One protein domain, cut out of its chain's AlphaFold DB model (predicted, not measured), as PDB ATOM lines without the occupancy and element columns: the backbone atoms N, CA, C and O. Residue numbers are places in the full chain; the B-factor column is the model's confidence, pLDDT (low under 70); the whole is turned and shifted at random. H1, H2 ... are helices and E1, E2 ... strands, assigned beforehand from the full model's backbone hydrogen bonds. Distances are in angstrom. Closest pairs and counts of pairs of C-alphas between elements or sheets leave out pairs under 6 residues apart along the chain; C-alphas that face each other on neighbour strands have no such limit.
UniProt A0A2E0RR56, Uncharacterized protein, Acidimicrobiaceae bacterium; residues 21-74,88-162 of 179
ATOM      1  N   VAL A  21     106.703 142.249 135.527       87.06
ATOM      2  CA  VAL A  21     106.848 142.878 134.212       87.06
ATOM      3  C   VAL A  21     106.353 141.904 133.159       87.06
ATOM      4  O   VAL A  21     106.792 140.757 133.114       87.06
ATOM      5  N   VAL A  22     105.452 142.369 132.299       86.56
ATOM      6  CA  VAL A  22     104.959 141.610 131.150       86.56
ATOM      7  C   VAL A  22     105.337 142.368 129.888       86.56
ATOM      8  O   VAL A  22     104.920 143.511 129.696       86.56
ATOM      9  N   GLU A  23     106.129 141.748 129.022       87.69
ATOM     10  CA  GLU A  23     106.589 142.364 127.779       87.69
ATOM     11  C   GLU A  23     106.635 141.361 126.629       87.69
ATOM     12  O   GLU A  23     106.596 140.153 126.833       87.69
ATOM     13  N   MET A  24     106.738 141.860 125.401       84.81
ATOM     14  CA  MET A  24     106.958 141.005 124.238       84.81
ATOM     15  C   MET A  24     108.461 140.819 124.005       84.81
ATOM     16  O   MET A  24     109.169 141.787 123.729       84.81
ATOM     17  N   GLY A  25     108.930 139.574 124.073       75.44
ATOM     18  CA  GLY A  25     110.266 139.151 123.647       75.44
ATOM     19  C   GLY A  25     110.169 138.429 122.306       75.44
ATOM     20  O   GLY A  25     109.868 137.236 122.251       75.44
ATOM     21  N   GLY A  26     110.340 139.158 121.202       77.81
ATOM     22  CA  GLY A  26     110.112 138.611 119.862       77.81
ATOM     23  C   GLY A  26     108.648 138.206 119.655       77.81
ATOM     24  O   GLY A  26     107.763 139.061 119.661       77.81
ATOM     25  N   SER A  27     108.389 136.912 119.449       78.56
ATOM     26  CA  SER A  27     107.036 136.341 119.318       78.56
ATOM     27  C   SER A  27     106.405 135.911 120.643       78.56
ATOM     28  O   SER A  27     105.246 135.503 120.644       78.56
ATOM     29  N   ASN A  28     107.153 135.982 121.743       82.31
ATOM     30  CA  ASN A  28     106.779 135.363 123.008       82.31
ATOM     31  C   ASN A  28     106.353 136.437 124.000       82.31
ATOM     32  O   ASN A  28     106.926 137.532 124.031       82.31
ATOM     33  N   LEU A  29     105.385 136.107 124.846       87.69
ATOM     34  CA  LEU A  29     105.104 136.911 126.025       87.69
ATOM     35  C   LEU A  29     106.132 136.553 127.098       87.69
ATOM     36  O   LEU A  29     106.225 135.400 127.506       87.69
ATOM     37  N   VAL A  30     106.912 137.515 127.561       88.38
ATOM     38  CA  VAL A  30     107.883 137.324 128.637       88.38
ATOM     39  C   VAL A  30     107.304 137.911 129.911       88.38
ATOM     40  O   VAL A  30     106.974 139.096 129.962       88.38
ATOM     41  N   ILE A  31     107.183 137.076 130.938       89.12
ATOM     42  CA  ILE A  31     106.749 137.469 132.271       89.12
ATOM     43  C   ILE A  31     107.951 137.372 133.205       89.12
ATOM     44  O   ILE A  31     108.487 136.285 133.426       89.12
ATOM     45  N   ARG A  32     108.370 138.512 133.752       87.25
ATOM     46  CA  ARG A  32     109.469 138.602 134.716       87.25
ATOM     47  C   ARG A  32     108.934 138.970 136.083       87.25
ATOM     48  O   ARG A  32     108.069 139.834 136.198       87.25
ATOM     49  N   SER A  33     109.486 138.333 137.105       83.56
ATOM     50  CA  SER A  33     109.287 138.720 138.497       83.56
ATOM     51  C   SER A  33     110.570 139.361 138.995       83.56
ATOM     52  O   SER A  33     111.645 138.814 138.760       83.56
ATOM     53  N   THR A  34     110.473 140.508 139.661       71.50
ATOM     54  CA  THR A  34     111.652 141.210 140.187       71.50
ATOM     55  C   THR A  34     111.939 140.814 141.633       71.50
ATOM     56  O   THR A  34     113.106 140.584 141.925       71.50
ATOM     57  N   ILE A  35     110.919 140.661 142.499       69.88
ATOM     58  CA  ILE A  35     110.916 139.941 143.801       69.88
ATOM     59  C   ILE A  35     109.547 140.090 144.499       69.88
ATOM     60  O   ILE A  35     108.820 141.042 144.226       69.88
ATOM     61  N   ASP A  36     109.224 139.161 145.413       78.88
ATOM     62  CA  ASP A  36     108.079 139.196 146.345       78.88
ATOM     63  C   ASP A  36     106.726 139.560 145.712       78.88
ATOM     64  O   ASP A  36     106.117 140.589 146.012       78.88
ATOM     65  N   LEU A  37     106.230 138.667 144.852       88.50
ATOM     66  CA  LEU A  37     104.865 138.739 144.333       88.50
ATOM     67  C   LEU A  37     103.866 138.626 145.484       88.50
ATOM     68  O   LEU A  37     103.977 137.713 146.303       88.50
ATOM     69  N   ASP A  38     102.866 139.502 145.524       91.88
ATOM     70  CA  ASP A  38     101.730 139.358 146.429       91.88
ATOM     71  C   ASP A  38     100.568 138.573 145.786       91.88
ATOM     72  O   ASP A  38     100.700 137.940 144.732       91.88
ATOM     73  N   HIS A  39      99.420 138.543 146.462       93.88
ATOM     74  CA  HIS A  39      98.237 137.842 145.966       93.88
ATOM     75  C   HIS A  39      97.735 138.423 144.635       93.88
ATOM     76  O   HIS A  39      97.463 137.662 143.710       93.88
ATOM     77  N   ALA A  40      97.669 139.753 144.519       93.12
ATOM     78  CA  ALA A  40      97.182 140.428 143.320       93.12
ATOM     79  C   ALA A  40      98.170 140.283 142.152       93.12
ATOM     80  O   ALA A  40      97.750 140.081 141.008       93.12
ATOM     81  N   ASP A  41      99.473 140.317 142.442       92.06
ATOM     82  CA  ASP A  41     100.518 140.050 141.451       92.06
ATOM     83  C   ASP A  41     100.401 138.618 140.900       92.06
ATOM     84  O   ASP A  41     100.466 138.385 139.691       92.06
ATOM     85  N   THR A  42     100.163 137.648 141.786       93.75
ATOM     86  CA  THR A  42     100.023 136.233 141.411       93.75
ATOM     87  C   THR A  42      98.741 135.982 140.611       93.75
ATOM     88  O   THR A  42      98.777 135.267 139.609       93.75
ATOM     89  N   ASP A  43      97.619 136.599 140.986       94.69
ATOM     90  CA  ASP A  43      96.377 136.540 140.202       94.69
ATOM     91  C   ASP A  43      96.552 137.157 138.808       94.69
ATOM     92  O   ASP A  43      96.048 136.624 137.811       94.69
ATOM     93  N   SER A  44      97.304 138.257 138.718       93.00
ATOM     94  CA  SER A  44      97.635 138.905 137.445       93.00
ATOM     95  C   SER A  44      98.502 138.003 136.567       93.00
ATOM     96  O   SER A  44      98.234 137.872 135.372       93.00
ATOM     97  N   LEU A  45      99.483 137.314 137.155       93.06
ATOM     98  CA  LEU A  45     100.301 136.303 136.481       93.06
ATOM     99  C   LEU A  45      99.447 135.144 135.939       93.06
ATOM    100  O   LEU A  45      99.569 134.789 134.766       93.06
ATOM    101  N   VAL A  46      98.561 134.574 136.762       95.31
ATOM    102  CA  VAL A  46      97.648 133.493 136.340       95.31
ATOM    103  C   VAL A  46      96.740 133.966 135.202       95.31
ATOM    104  O   VAL A  46      96.577 133.270 134.199       95.31
ATOM    105  N   SER A  47      96.187 135.174 135.322       94.00
ATOM    106  CA  SER A  47      95.332 135.776 134.294       94.00
ATOM    107  C   SER A  47      96.084 136.000 132.983       94.00
ATOM    108  O   SER A  47      95.559 135.669 131.920       94.00
ATOM    109  N   ALA A  48      97.323 136.494 133.042       92.06
ATOM    110  CA  ALA A  48      98.172 136.697 131.871       92.06
ATOM    111  C   ALA A  48      98.508 135.371 131.168       92.06
ATOM    112  O   ALA A  48      98.393 135.284 129.947       92.06
ATOM    113  N   LEU A  49      98.849 134.321 131.923       93.31
ATOM    114  CA  LEU A  49      99.123 132.985 131.378       93.31
ATOM    115  C   LEU A  49      97.904 132.373 130.682       93.31
ATOM    116  O   LEU A  49      98.023 131.774 129.608       93.31
ATOM    117  N   ASN A  50      96.729 132.535 131.283       93.00
ATOM    118  CA  ASN A  50      95.483 132.028 130.721       93.00
ATOM    119  C   ASN A  50      95.072 132.816 129.472       93.00
ATOM    120  O   ASN A  50      94.744 132.207 128.457       93.00
ATOM    121  N   ALA A  51      95.190 134.146 129.496       90.75
ATOM    122  CA  ALA A  51      94.940 134.985 128.327       90.75
ATOM    123  C   ALA A  51      95.910 134.682 127.174       90.75
ATOM    124  O   ALA A  51      95.491 134.628 126.020       90.75
ATOM    125  N   ALA A  52      97.190 134.437 127.470       89.56
ATOM    126  CA  ALA A  52      98.173 134.036 126.470       89.56
ATOM    127  C   ALA A  52      97.867 132.647 125.890       89.56
ATOM    128  O   ALA A  52      97.910 132.474 124.674       89.56
ATOM    129  N   THR A  53      97.465 131.686 126.733       87.62
ATOM    130  CA  THR A  53      96.999 130.366 126.273       87.62
ATOM    131  C   THR A  53      95.795 130.504 125.335       87.62
ATOM    132  O   THR A  53      95.762 129.863 124.287       87.62
ATOM    133  N   ASP A  54      94.836 131.372 125.663       86.19
ATOM    134  CA  ASP A  54      93.653 131.625 124.827       86.19
ATOM    135  C   ASP A  54      93.979 132.350 123.521       86.19
ATOM    136  O   ASP A  54      93.319 132.138 122.503       86.19
ATOM    137  N   ALA A  55      95.015 133.185 123.540       85.44
ATOM    138  CA  ALA A  55      95.532 133.876 122.370       85.44
ATOM    139  C   ALA A  55      96.493 133.017 121.523       85.44
ATOM    140  O   ALA A  55      96.939 133.497 120.479       85.44
ATOM    141  N   ASP A  56      96.792 131.776 121.936       83.44
ATOM    142  CA  ASP A  56      97.778 130.892 121.288       83.44
ATOM    143  C   ASP A  56      99.166 131.566 121.212       83.44
ATOM    144  O   ASP A  56      99.833 131.561 120.175       83.44
ATOM    145  N   VAL A  57      99.561 132.214 122.315       86.62
ATOM    146  CA  VAL A  57     100.847 132.899 122.496       86.62
ATOM    147  C   VAL A  57     101.687 132.124 123.502       86.62
ATOM    148  O   VAL A  57     101.264 131.885 124.633       86.62
ATOM    149  N   ASP A  58     102.901 131.772 123.093       88.12
ATOM    150  CA  ASP A  58     103.873 131.117 123.958       88.12
ATOM    151  C   ASP A  58     104.382 132.098 125.027       88.12
ATOM    152  O   ASP A  58     104.672 133.268 124.745       88.12
ATOM    153  N   VAL A  59     104.498 131.616 126.265       91.12
ATOM    154  CA  VAL A  59     104.891 132.428 127.422       91.12
ATOM    155  C   VAL A  59     106.220 131.951 127.980       91.12
ATOM    156  O   VAL A  59     106.384 130.769 128.254       91.12
ATOM    157  N   VAL A  60     107.147 132.870 128.227       91.81
ATOM    158  CA  VAL A  60     108.380 132.613 128.975       91.81
ATOM    159  C   VAL A  60     108.267 133.268 130.347       91.81
ATOM    160  O   VAL A  60     108.151 134.485 130.450       91.81
ATOM    161  N   ILE A  61     108.315 132.463 131.402       91.81
ATOM    162  CA  ILE A  61     108.429 132.909 132.790       91.81
ATOM    163  C   ILE A  61     109.920 132.952 133.138       91.81
ATOM    164  O   ILE A  61     110.577 131.909 133.174       91.81
ATOM    165  N   ASP A  62     110.442 134.150 133.388       88.69
ATOM    166  CA  ASP A  62     111.853 134.417 133.694       88.69
ATOM    167  C   ASP A  62     111.970 135.048 135.098       88.69
ATOM    168  O   ASP A  62     111.872 136.271 135.247       88.69
ATOM    169  N   PRO A  63     112.128 134.225 136.151       81.44
ATOM    170  CA  PRO A  63     112.187 134.681 137.540       81.44
ATOM    171  C   PRO A  63     113.483 135.418 137.911       81.44
ATOM    172  O   PRO A  63     113.542 136.030 138.970       81.44
ATOM    173  N   ALA A  64     114.531 135.352 137.082       68.06
ATOM    174  CA  ALA A  64     115.854 135.892 137.407       68.06
ATOM    175  C   ALA A  64     116.291 137.030 136.465       68.06
ATOM    176  O   ALA A  64     117.442 137.468 136.517       68.06
ATOM    177  N   SER A  65     115.383 137.519 135.610       63.97
ATOM    178  CA  SER A  65     115.674 138.520 134.571       63.97
ATOM    179  C   SER A  65     116.873 138.144 133.690       63.97
ATOM    180  O   SER A  65     117.618 139.014 133.232       63.97
ATOM    181  N   VAL A  66     117.071 136.846 133.445       63.12
ATOM    182  CA  VAL A  66     118.227 136.332 132.694       63.12
ATOM    183  C   VAL A  66     118.067 136.568 131.183       63.12
ATOM    184  O   VAL A  66     119.005 136.331 130.428       63.12
ATOM    185  N   ARG A  67     116.931 137.120 130.725       65.38
ATOM    186  CA  ARG A  67     116.605 137.309 129.298       65.38
ATOM    187  C   ARG A  67     116.774 135.997 128.538       65.38
ATOM    188  O   ARG A  67     117.569 135.858 127.615       65.38
ATOM    189  N   CYS A  68     116.030 134.992 128.994       67.12
ATOM    190  CA  CYS A  68     116.061 133.649 128.416       67.12
ATOM    191  C   CYS A  68     115.189 133.492 127.166       67.12
ATOM    192  O   CYS A  68     115.057 132.378 126.664       67.12
ATOM    193  N   ASP A  69     114.579 134.560 126.656       66.06
ATOM    194  CA  ASP A  69     113.724 134.507 125.471       66.06
ATOM    195  C   ASP A  69     114.471 133.954 124.250       66.06
ATOM    196  O   ASP A  69     113.907 133.145 123.516       66.06
ATOM    197  N   GLU A  70     115.765 134.256 124.105       66.25
ATOM    198  CA  GLU A  70     116.612 133.646 123.070       66.25
ATOM    199  C   GLU A  70     116.782 132.128 123.248       66.25
ATOM    200  O   GLU A  70     116.776 131.387 122.264       66.25
ATOM    201  N   ALA A  71     116.873 131.634 124.490       66.94
ATOM    202  CA  ALA A  71     117.004 130.201 124.766       66.94
ATOM    203  C   ALA A  71     115.749 129.421 124.336       66.94
ATOM    204  O   ALA A  71     115.847 128.285 123.866       66.94
ATOM    205  N   PHE A  72     114.574 130.049 124.431       72.19
ATOM    206  CA  PHE A  72     113.290 129.450 124.058       72.19
ATOM    207  C   PHE A  72     112.786 129.862 122.666       72.19
ATOM    208  O   PHE A  72     111.791 129.308 122.193       72.19
ATOM    209  N   ALA A  73     113.486 130.753 121.958       67.00
ATOM    210  CA  ALA A  73     113.144 131.158 120.591       67.00
ATOM    211  C   ALA A  73     113.126 129.973 119.603       67.00
ATOM    212  O   ALA A  73     112.408 129.985 118.612       67.00
ATOM    213  N   SER A  74     113.900 128.920 119.885       64.88
ATOM    214  CA  SER A  74     113.906 127.682 119.089       64.88
ATOM    215  C   SER A  74     112.755 126.719 119.405       64.88
ATOM    216  O   SER A  74     112.456 125.843 118.598       64.88
ATOM    217  N   ARG A  88      91.752 122.430 124.036       78.56
ATOM    218  CA  ARG A  88      92.309 123.559 124.796       78.56
ATOM    219  C   ARG A  88      93.197 123.031 125.930       78.56
ATOM    220  O   ARG A  88      92.757 122.117 126.642       78.56
ATOM    221  N   PRO A  89      94.416 123.569 126.115       83.75
ATOM    222  CA  PRO A  89      95.248 123.204 127.252       83.75
ATOM    223  C   PRO A  89      94.544 123.534 128.568       83.75
ATOM    224  O   PRO A  89      93.767 124.487 128.642       83.75
ATOM    225  N   VAL A  90      94.829 122.765 129.615       86.31
ATOM    226  CA  VAL A  90      94.354 123.077 130.966       86.31
ATOM    227  C   VAL A  90      94.963 124.406 131.418       86.31
ATOM    228  O   VAL A  90      96.150 124.678 131.185       86.31
ATOM    229  N   ALA A  91      94.117 125.239 132.024       89.81
ATOM    230  CA  ALA A  91      94.464 126.569 132.505       89.81
ATOM    231  C   ALA A  91      95.525 126.529 133.618       89.81
ATOM    232  O   ALA A  91      95.643 125.552 134.357       89.81
ATOM    233  N   ALA A  92      96.288 127.612 133.738       95.00
ATOM    234  CA  ALA A  92      97.128 127.866 134.896       95.00
ATOM    235  C   ALA A  92      96.262 128.149 136.131       95.00
ATOM    236  O   ALA A  92      95.211 128.794 136.031       95.00
ATOM    237  N   GLU A  93      96.734 127.714 137.296       96.25
ATOM    238  CA  GLU A  93      96.031 127.859 138.571       96.25
ATOM    239  C   GLU A  93      96.874 128.615 139.603       96.25
ATOM    240  O   GLU A  93      98.097 128.464 139.667       96.25
ATOM    241  N   PHE A  94      96.201 129.377 140.466       95.75
ATOM    242  CA  PHE A  94      96.803 129.963 141.659       95.75
ATOM    243  C   PHE A  94      97.080 128.859 142.689       95.75
ATOM    244  O   PHE A  94      96.160 128.155 143.114       95.75
ATOM    245  N   ALA A  95      98.332 128.708 143.128       95.19
ATOM    246  CA  ALA A  95      98.708 127.683 144.103       95.19
ATOM    247  C   ALA A  95      98.989 128.253 145.497       95.19
ATOM    248  O   ALA A  95      98.540 127.689 146.496       95.19
ATOM    249  N   ALA A  96      99.740 129.347 145.547       95.12
ATOM    250  CA  ALA A  96     100.042 130.152 146.724       95.12
ATOM    251  C   ALA A  96     100.551 131.522 146.245       95.12
ATOM    252  O   ALA A  96     100.767 131.720 145.056       95.12
ATOM    253  N   VAL A  97     100.774 132.464 147.159       93.56
ATOM    254  CA  VAL A  97     101.406 133.748 146.821       93.56
ATOM    255  C   VAL A  97     102.775 133.501 146.167       93.56
ATOM    256  O   VAL A  97     103.601 132.790 146.733       93.56
ATOM    257  N   GLY A  98     102.972 134.034 144.959       92.50
ATOM    258  CA  GLY A  98     104.161 133.846 144.123       92.50
ATOM    259  C   GLY A  98     104.270 132.484 143.430       92.50
ATOM    260  O   GLY A  98     105.250 132.244 142.721       92.50
ATOM    261  N   VAL A  99     103.280 131.599 143.605       94.81
ATOM    262  CA  VAL A  99     103.326 130.209 143.142       94.81
ATOM    263  C   VAL A  99     102.111 129.867 142.287       94.81
ATOM    264  O   VAL A  99     100.961 130.004 142.711       94.81
ATOM    265  N   ILE A 100     102.368 129.323 141.103       96.19
ATOM    266  CA  ILE A 100     101.338 128.866 140.163       96.19
ATOM    267  C   ILE A 100     101.432 127.360 139.924       96.19
ATOM    268  O   ILE A 100     102.463 126.734 140.186       96.19
ATOM    269  N   ARG A 101     100.362 126.778 139.383       97.19
ATOM    270  CA  ARG A 101     100.350 125.405 138.870       97.19
ATOM    271  C   ARG A 101     100.039 125.367 137.386       97.19
ATOM    272  O   ARG A 101      99.149 126.068 136.912       97.19
ATOM    273  N   LEU A 102     100.762 124.502 136.683       96.25
ATOM    274  CA  LEU A 102     100.530 124.138 135.291       96.25
ATOM    275  C   LEU A 102     100.358 122.620 135.196       96.25
ATOM    276  O   LEU A 102     101.107 121.859 135.812       96.25
ATOM    277  N   ALA A 103      99.385 122.172 134.410       94.81
ATOM    278  CA  ALA A 103      99.127 120.751 134.217       94.81
ATOM    279  C   ALA A 103      99.878 120.210 132.989       94.81
ATOM    280  O   ALA A 103      99.691 120.679 131.861       94.81
ATOM    281  N   GLY A 104     100.711 119.195 133.216       92.06
ATOM    282  CA  GLY A 104     101.289 118.347 132.178       92.06
ATOM    283  C   GLY A 104     100.505 117.039 132.012       92.06
ATOM    284  O   GLY A 104      99.667 116.695 132.846       92.06
ATOM    285  N   GLU A 105     100.774 116.278 130.953       91.00
ATOM    286  CA  GLU A 105     100.209 114.935 130.776       91.00
ATOM    287  C   GLU A 105     100.693 114.016 131.911       91.00
ATOM    288  O   GLU A 105     101.847 113.600 131.956       91.00
ATOM    289  N   GLY A 106      99.812 113.740 132.878       86.56
ATOM    290  CA  GLY A 106     100.122 112.900 134.040       86.56
ATOM    291  C   GLY A 106     101.064 113.536 135.069       86.56
ATOM    292  O   GLY A 106     101.556 112.824 135.941       86.56
ATOM    293  N   THR A 107     101.328 114.845 134.982       93.88
ATOM    294  CA  THR A 107     102.146 115.560 135.972       93.88
ATOM    295  C   THR A 107     101.562 116.924 136.331       93.88
ATOM    296  O   THR A 107     100.890 117.577 135.534       93.88
ATOM    297  N   CYS A 108     101.863 117.392 137.536       95.44
ATOM    298  CA  CYS A 108     101.606 118.743 138.006       95.44
ATOM    299  C   CYS A 108     102.938 119.481 138.147       95.44
ATOM    300  O   CYS A 108     103.844 119.023 138.845       95.44
ATOM    301  N   TRP A 109     103.047 120.640 137.504       97.12
ATOM    302  CA  TRP A 109     104.187 121.541 137.628       97.12
ATOM    303  C   TRP A 109     103.798 122.675 138.567       97.12
ATOM    304  O   TRP A 109     102.984 123.523 138.213       97.12
ATOM    305  N   THR A 110     104.365 122.684 139.769       97.31
ATOM    306  CA  THR A 110     104.221 123.790 140.724       97.31
ATOM    307  C   THR A 110     105.426 124.709 140.567       97.31
ATOM    308  O   THR A 110     106.559 124.269 140.750       97.31
ATOM    309  N   ILE A 111     105.198 125.965 140.199       96.19
ATOM    310  CA  ILE A 111     106.244 126.924 139.833       96.19
ATOM    311  C   ILE A 111     106.223 128.054 140.854       96.19
ATOM    312  O   ILE A 111     105.259 128.813 140.910       96.19
ATOM    313  N   ASP A 112     107.285 128.153 141.647       94.38
ATOM    314  CA  ASP A 112     107.541 129.277 142.543       94.38
ATOM    315  C   ASP A 112     108.329 130.325 141.754       94.38
ATOM    316  O   ASP A 112     109.543 130.205 141.547       94.38
ATOM    317  N   VAL A 113     107.595 131.306 141.231       91.94
ATOM    318  CA  VAL A 113     108.131 132.337 140.338       91.94
ATOM    319  C   VAL A 113     108.990 133.316 141.126       91.94
ATOM    320  O   VAL A 113     110.076 133.657 140.677       91.94
ATOM    321  N   ALA A 114     108.557 133.711 142.324       85.31
ATOM    322  CA  ALA A 114     109.350 134.587 143.183       85.31
ATOM    323  C   ALA A 114     110.642 133.897 143.661       85.31
ATOM    324  O   ALA A 114     111.700 134.519 143.718       85.31
ATOM    325  N   GLY A 115     110.568 132.598 143.969       89.50
ATOM    326  CA  GLY A 115     111.698 131.797 144.438       89.50
ATOM    327  C   GLY A 115     112.577 131.190 143.342       89.50
ATOM    328  O   GLY A 115     113.540 130.497 143.674       89.50
ATOM    329  N   GLY A 116     112.259 131.390 142.058       92.06
ATOM    330  CA  GLY A 116     113.069 130.896 140.940       92.06
ATOM    331  C   GLY A 116     113.253 129.376 140.931       92.06
ATOM    332  O   GLY A 116     114.360 128.871 140.727       92.06
ATOM    333  N   ARG A 117     112.187 128.616 141.192       94.12
ATOM    334  CA  ARG A 117     112.258 127.152 141.318       94.12
ATOM    335  C   ARG A 117     110.946 126.478 140.943       94.12
ATOM    336  O   ARG A 117     109.879 127.085 140.962       94.12
ATOM    337  N   LEU A 118     111.021 125.191 140.631       96.12
ATOM    338  CA  LEU A 118     109.861 124.379 140.274       96.12
ATOM    339  C   LEU A 118     109.869 123.035 140.992       96.12
ATOM    340  O   LEU A 118     110.918 122.503 141.350       96.12
ATOM    341  N   CYS A 119     108.685 122.469 141.156       96.56
ATOM    342  CA  CYS A 119     108.460 121.116 141.629       96.56
ATOM    343  C   CYS A 119     107.571 120.393 140.614       96.56
ATOM    344  O   CYS A 119     106.574 120.953 140.152       96.56
ATOM    345  N   ARG A 120     107.928 119.154 140.258       95.56
ATOM    346  CA  ARG A 120     107.131 118.306 139.366       95.56
ATOM    347  C   ARG A 120     106.723 117.036 140.093       95.56
ATOM    348  O   ARG A 120     107.583 116.278 140.534       95.56
ATOM    349  N   THR A 121     105.424 116.801 140.163       93.88
ATOM    350  CA  THR A 121     104.819 115.646 140.834       93.88
ATOM    351  C   THR A 121     103.794 114.988 139.917       93.88
ATOM    352  O   THR A 121     103.413 115.560 138.900       93.88
ATOM    353  N   ASP A 122     103.370 113.772 140.230       91.31
ATOM    354  CA  ASP A 122     102.300 113.056 139.520       91.31
ATOM    355  C   ASP A 122     100.903 113.551 139.928       91.31
ATOM    356  O   ASP A 122      99.977 113.561 139.120       91.31
ATOM    357  N   VAL A 123     100.764 114.031 141.165       88.25
ATOM    358  CA  VAL A 123      99.535 114.633 141.699       88.25
ATOM    359  C   VAL A 123      99.775 116.043 142.232       88.25
ATOM    360  O   VAL A 123     100.883 116.400 142.632       88.25
ATOM    361  N   ALA A 124      98.730 116.870 142.257       89.56
ATOM    362  CA  ALA A 124      98.811 118.204 142.840       89.56
ATOM    363  C   ALA A 124      98.915 118.116 144.374       89.56
ATOM    364  O   ALA A 124      97.963 117.734 145.055       89.56
ATOM    365  N   HIS A 125     100.068 118.500 144.921       90.19
ATOM    366  CA  HIS A 125     100.271 118.641 146.363       90.19
ATOM    367  C   HIS A 125     100.076 120.090 146.799       90.19
ATOM    368  O   HIS A 125     100.480 121.014 146.092       90.19
ATOM    369  N   ASP A 126      99.499 120.302 147.982       91.81
ATOM    370  CA  ASP A 126      99.482 121.620 148.620       91.81
ATOM    371  C   ASP A 126     100.925 122.073 148.901       91.81
ATOM    372  O   ASP A 126     101.733 121.321 149.449       91.81
ATOM    373  N   VAL A 127     101.235 123.311 148.501       92.50
ATOM    374  CA  VAL A 127     102.579 123.905 148.552       92.50
ATOM    375  C   VAL A 127     103.160 123.850 149.966       92.50
ATOM    376  O   VAL A 127     104.363 123.668 150.129       92.50
ATOM    377  N   ARG A 128     102.313 123.933 151.001       93.12
ATOM    378  CA  ARG A 128     102.733 123.907 152.413       93.12
ATOM    379  C   ARG A 128     103.345 122.575 152.852       93.12
ATOM    380  O   ARG A 128     104.000 122.537 153.890       93.12
ATOM    381  N   PHE A 129     103.129 121.499 152.094       93.38
ATOM    382  CA  PHE A 129     103.714 120.181 152.361       93.38
ATOM    383  C   PHE A 129     104.933 119.871 151.486       93.38
ATOM    384  O   PHE A 129     105.517 118.799 151.627       93.38
ATOM    385  N   LEU A 130     105.334 120.781 150.591       92.81
ATOM    386  CA  LEU A 130     106.536 120.615 149.780       92.81
ATOM    387  C   LEU A 130     107.767 121.038 150.589       92.81
ATOM    388  O   LEU A 130     107.985 122.226 150.839       92.81
ATOM    389  N   GLY A 131     108.577 120.056 150.989       92.88
ATOM    390  CA  GLY A 131     109.872 120.295 151.621       92.88
ATOM    391  C   GLY A 131     110.873 120.961 150.664       92.88
ATOM    392  O   GLY A 131     110.692 120.903 149.444       92.88
ATOM    393  N   PRO A 132     111.940 121.601 151.177       92.38
ATOM    394  CA  PRO A 132     112.969 122.243 150.351       92.38
ATOM    395  C   PRO A 132     113.555 121.336 149.259       92.38
ATOM    396  O   PRO A 132     113.844 121.803 148.162       92.38
ATOM    397  N   GLU A 133     113.685 120.043 149.539       94.44
ATOM    398  CA  GLU A 133     114.206 119.012 148.639       94.44
ATOM    399  C   GLU A 133     113.302 118.693 147.441       94.44
ATOM    400  O   GLU A 133     113.776 118.141 146.450       94.44
ATOM    401  N   ALA A 134     112.015 119.047 147.507       94.50
ATOM    402  CA  ALA A 134     111.080 118.856 146.400       94.50
ATOM    403  C   ALA A 134     111.304 119.874 145.265       94.50
ATOM    404  O   ALA A 134     110.795 119.689 144.155       94.50
ATOM    405  N   TRP A 135     112.041 120.954 145.540       96.12
ATOM    406  CA  TRP A 135     112.230 122.066 144.620       96.12
ATOM    407  C   TRP A 135     113.533 121.949 143.840       96.12
ATOM    408  O   TRP A 135     114.622 121.818 144.393       96.12
ATOM    409  N   THR A 136     113.416 122.080 142.526       95.94
ATOM    410  CA  THR A 136     114.542 122.217 141.605       95.94
ATOM    411  C   THR A 136     114.700 123.691 141.239       95.94
ATOM    412  O   THR A 136     113.735 124.282 140.746       95.94
ATOM    413  N   PRO A 137     115.878 124.310 141.443       94.25
ATOM    414  CA  PRO A 137     116.142 125.656 140.945       94.25
ATOM    415  C   PRO A 137     115.900 125.740 139.437       94.25
ATOM    416  O   PRO A 137     116.270 124.825 138.695       94.25
ATOM    417  N   MET A 138     115.310 126.839 138.975       91.75
ATOM    418  CA  MET A 138     115.046 127.075 137.559       91.75
ATOM    419  C   MET A 138     115.590 128.425 137.118       91.75
ATOM    420  O   MET A 138     115.580 129.394 137.868       91.75
ATOM    421  N   VAL A 139     116.035 128.469 135.870       90.81
ATOM    422  CA  VAL A 139     116.392 129.705 135.183       90.81
ATOM    423  C   VAL A 139     115.148 130.308 134.542       90.81
ATOM    424  O   VAL A 139     114.916 131.498 134.691       90.81
ATOM    425  N   ALA A 140     114.341 129.493 133.853       91.38
ATOM    426  CA  ALA A 140     113.116 129.940 133.194       91.38
ATOM    427  C   ALA A 140     112.206 128.762 132.811       91.38
ATOM    428  O   ALA A 140     112.657 127.615 132.704       91.38
ATOM    429  N   VAL A 141     110.927 129.064 132.572       92.94
ATOM    430  CA  VAL A 141     109.917 128.124 132.063       92.94
ATOM    431  C   VAL A 141     109.277 128.696 130.806       92.94
ATOM    432  O   VAL A 141     108.739 129.794 130.843       92.94
ATOM    433  N   CYS A 142     109.281 127.942 129.714       92.81
ATOM    434  CA  CYS A 142     108.476 128.214 128.536       92.81
ATOM    435  C   CYS A 142     107.206 127.360 128.559       92.81
ATOM    436  O   CYS A 142     107.251 126.133 128.693       92.81
ATOM    437  N   VAL A 143     106.072 128.033 128.443       92.50
ATOM    438  CA  VAL A 143     104.735 127.464 128.360       92.50
ATOM    439  C   VAL A 143     104.259 127.681 126.936       92.50
ATOM    440  O   VAL A 143     103.917 128.800 126.558       92.50
ATOM    441  N   THR A 144     104.245 126.611 126.151       87.50
ATOM    442  CA  THR A 144     103.685 126.639 124.801       87.50
ATOM    443  C   THR A 144     102.253 126.124 124.822       87.50
ATOM    444  O   THR A 144     101.686 125.783 125.870       87.50
ATOM    445  N   HIS A 145     101.632 126.046 123.655       84.12
ATOM    446  CA  HIS A 145     100.326 125.416 123.523       84.12
ATOM    447  C   HIS A 145     100.349 123.911 123.880       84.12
ATOM    448  O   HIS A 145      99.401 123.420 124.478       84.12
ATOM    449  N   ASP A 146     101.405 123.161 123.538       85.75
ATOM    450  CA  ASP A 146     101.465 121.698 123.691       85.75
ATOM    451  C   ASP A 146     102.486 121.223 124.717       85.75
ATOM    452  O   ASP A 146     102.471 120.039 125.065       85.75
ATOM    453  N   ARG A 147     103.376 122.095 125.197       90.69
ATOM    454  CA  ARG A 147     104.479 121.718 126.076       90.69
ATOM    455  C   ARG A 147     104.704 122.691 127.219       90.69
ATOM    456  O   ARG A 147     104.470 123.892 127.135       90.69
ATOM    457  N   LEU A 148     105.218 122.118 128.298       93.44
ATOM    458  CA  LEU A 148     105.926 122.814 129.357       93.44
ATOM    459  C   LEU A 148     107.407 122.499 129.172       93.44
ATOM    460  O   LEU A 148     107.769 121.330 129.003       93.44
ATOM    461  N   VAL A 149     108.259 123.518 129.176       93.56
ATOM    462  CA  VAL A 149     109.712 123.350 129.098       93.56
ATOM    463  C   VAL A 149     110.366 124.196 130.179       93.56
ATOM    464  O   VAL A 149     110.131 125.392 130.230       93.56
ATOM    465  N   ALA A 150     111.206 123.610 131.027       93.25
ATOM    466  CA  ALA A 150     112.035 124.353 131.971       93.25
ATOM    467  C   ALA A 150     113.512 124.220 131.629       93.25
ATOM    468  O   ALA A 150     113.978 123.128 131.300       93.25
ATOM    469  N   LEU A 151     114.240 125.319 131.803       92.19
ATOM    470  CA  LEU A 151     115.687 125.319 131.958       92.19
ATOM    471  C   LEU A 151     115.987 125.366 133.456       92.19
ATOM    472  O   LEU A 151     115.641 126.336 134.132       92.19
ATOM    473  N   THR A 152     116.590 124.314 133.994       92.62
ATOM    474  CA  THR A 152     116.937 124.224 135.417       92.62
ATOM    475  C   THR A 152     118.234 124.977 135.721       92.62
ATOM    476  O   THR A 152     119.039 125.243 134.830       92.62
ATOM    477  N   GLY A 153     118.466 125.308 136.994       89.06
ATOM    478  CA  GLY A 153     119.668 126.027 137.440       89.06
ATOM    479  C   GLY A 153     120.984 125.276 137.194       89.06
ATOM    480  O   GLY A 153     122.038 125.899 137.122       89.06
ATOM    481  N   ASP A 154     120.936 123.952 137.018       90.50
ATOM    482  CA  ASP A 154     122.076 123.118 136.607       90.50
ATOM    483  C   ASP A 154     122.204 122.965 135.075       90.50
ATOM    484  O   ASP A 154     123.023 122.179 134.595       90.50
ATOM    485  N   GLY A 155     121.409 123.711 134.298       86.88
ATOM    486  CA  GLY A 155     121.469 123.766 132.835       86.88
ATOM    487  C   GLY A 155     120.748 122.625 132.111       86.88
ATOM    488  O   GLY A 155     120.923 122.464 130.899       86.88
ATOM    489  N   ARG A 156     119.949 121.809 132.809       90.19
ATOM    490  CA  ARG A 156     119.160 120.738 132.179       90.19
ATOM    491  C   ARG A 156     117.855 121.282 131.608       90.19
ATOM    492  O   ARG A 156     117.261 122.219 132.129       90.19
ATOM    493  N   HIS A 157     117.383 120.627 130.553       89.81
ATOM    494  CA  HIS A 157     116.062 120.882 129.995       89.81
ATOM    495  C   HIS A 157     115.088 119.817 130.493       89.81
ATOM    496  O   HIS A 157     115.287 118.623 130.256       89.81
ATOM    497  N   LEU A 158     114.028 120.248 131.171       92.56
ATOM    498  CA  LEU A 158     112.870 119.413 131.473       92.56
ATOM    499  C   LEU A 158     111.783 119.756 130.463       92.56
ATOM    500  O   LEU A 158     111.518 120.931 130.244       92.56
ATOM    501  N   SER A 159     111.141 118.761 129.857       92.12
ATOM    502  CA  SER A 159     110.002 118.990 128.968       92.12
ATOM    503  C   SER A 159     108.900 117.982 129.241       92.12
ATOM    504  O   SER A 159     109.186 116.818 129.516       92.12
ATOM    505  N   GLU A 160     107.659 118.441 129.147       91.94
ATOM    506  CA  GLU A 160     106.455 117.630 129.282       91.94
ATOM    507  C   GLU A 160     105.385 118.116 128.305       91.94
ATOM    508  O   GLU A 160     105.374 119.297 127.950       91.94
ATOM    509  N   ARG A 161     104.482 117.232 127.872       91.19
ATOM    510  CA  ARG A 161     103.286 117.662 127.129       91.19
ATOM    511  C   ARG A 161     102.301 118.357 128.070       91.19
ATOM    512  O   ARG A 161     102.176 117.954 129.221       91.19
ATOM    513  N   ARG A 162     101.577 119.377 127.607       90.38
ATOM    514  CA  ARG A 162     100.492 120.006 128.376       90.38
ATOM    515  C   ARG A 162      99.279 119.088 128.445       90.38
ATOM    516  O   ARG A 162      98.912 118.454 127.455       90.38
TER     517      ARG A 162
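Overview. This is residues 21 to 74 and 88 to 162 of the 179 residues of an uncharacterized protein of Acidimicrobiaceae bacterium (UniProt A0A2E0RR56). One strongly twisted sheet of ten strands makes the body; its longest strand, E8, bends sharply, with E4 to E7 forming one wing and E1, E2, E3, E9 and E10 the other. The long helix H1 packs across the opening between the wings, on E2 and E3 and on E4 and E5, while the small helix H2 sits by E2, E3 and E8, apart from H1. The printed part has 129 residues, with two named helices and ten strands in the order E1 E2 H1 E3 H2 E4 E5 E6 E7 E8 E9 E10. The sheet is branched and mixed, its neighbour strands antiparallel except the parallel pair E2 and E3, and the class is mixed, helices and strands. The whole is compact, with a radius of gyration of the C-alphas of 13.1 A and spans of 38 by 30 by 29 A.

Along the chain. E8 is residues 136 to 143, 17.3 A from first to last C-alpha, with C-alpha 136 at (114.542, 122.217, 141.605). E1 is residues 21 to 25, 11.7 A, beginning at C-alpha 21, (106.848, 142.878, 134.212). E2 is residues 28 to 33, 16.0 A, and E3 residues 59 to 62, 9.6 A. E4 is residues 93 to 96, 9.4 A, E5 residues 99 to 104, 16.3 A, E6 residues 107 to 112, 16.1 A, and E7 residues 117 to 121, 13.7 A. E9 is residues 147 to 152, 15.8 A, and E10 residues 157 to 161, 13.5 A, ending at C-alpha 161, (103.286, 117.662, 127.129). H1 is residues 39 to 54, 22.5 A, and H2 residues 69 to 72, 5.3 A.

Arrangement. E8, with three neighbours, bends by 83 degrees at residue 139. E7, beside its residues 136 to 138, and E3, beside 140 to 143, lie on one side of it, and E9 on the other side. E7 and E8 are an antiparallel hairpin, with N 118 and O 136 at 2.9 A, within hydrogen-bond range. E3 and E8 are antiparallel, with N 61 and O 141 at 2.8 A. E2, H1 and E3 make a strand-helix-strand unit, two parallel neighbour strands with a helix between, its crossover right-handed; N 60 and O 29 are 2.8 A apart. E1 is an edge strand in a hairpin with E2, with N 23 and O 30 at 2.9 A. E4 to E10 make a meander, each strand the antiparallel neighbour of the one before; N 93 and O 101 are 2.9 A apart between E4 and E5, N 102 and O 109 2.9 A between E5 and E6, N 110 and O 119 2.8 A between E6 and E7, N 142 and O 149 2.7 A between E8 and E9, and N 150 and O 158 2.8 A between E9 and E10. The closest C-alphas of E5 and E10, Gly 104 and Arg 161, are 5.5 A apart. H1 is on the sheet; its closest C-alphas to E4 are those of Val 46 and Glu 93, 6.3 A, and to E3 those of Ala 52 and Val 59, 7.0 A. H2 is on the sheet at a height over the sheet of 7.5 A, only just over none of the strands, with two of its C-alphas falling on E3; the closest C-alphas of H2 and E3, Asp 69 and Val 60, are 6.7 A apart. In H1 every O i to N i+4 pair is within hydrogen-bond range; H2 is too short for such a pair, and its one O i to N i+3 pair is within range.

Size, cuts and confidence. The C-alphas farthest apart, those of Gly 26 and Phe 129, are 37.9 A apart. Residues 75 to 87 are not printed, and C-alphas 74 and 88 are 22.7 A apart across this cut, between H2 and E4. The link from E7 to E8, residues 122 to 135, is long. Mean pLDDT of the printed part is 88.4; residue 35, residues 64 to 71 and residues 73 to 74 are under 70.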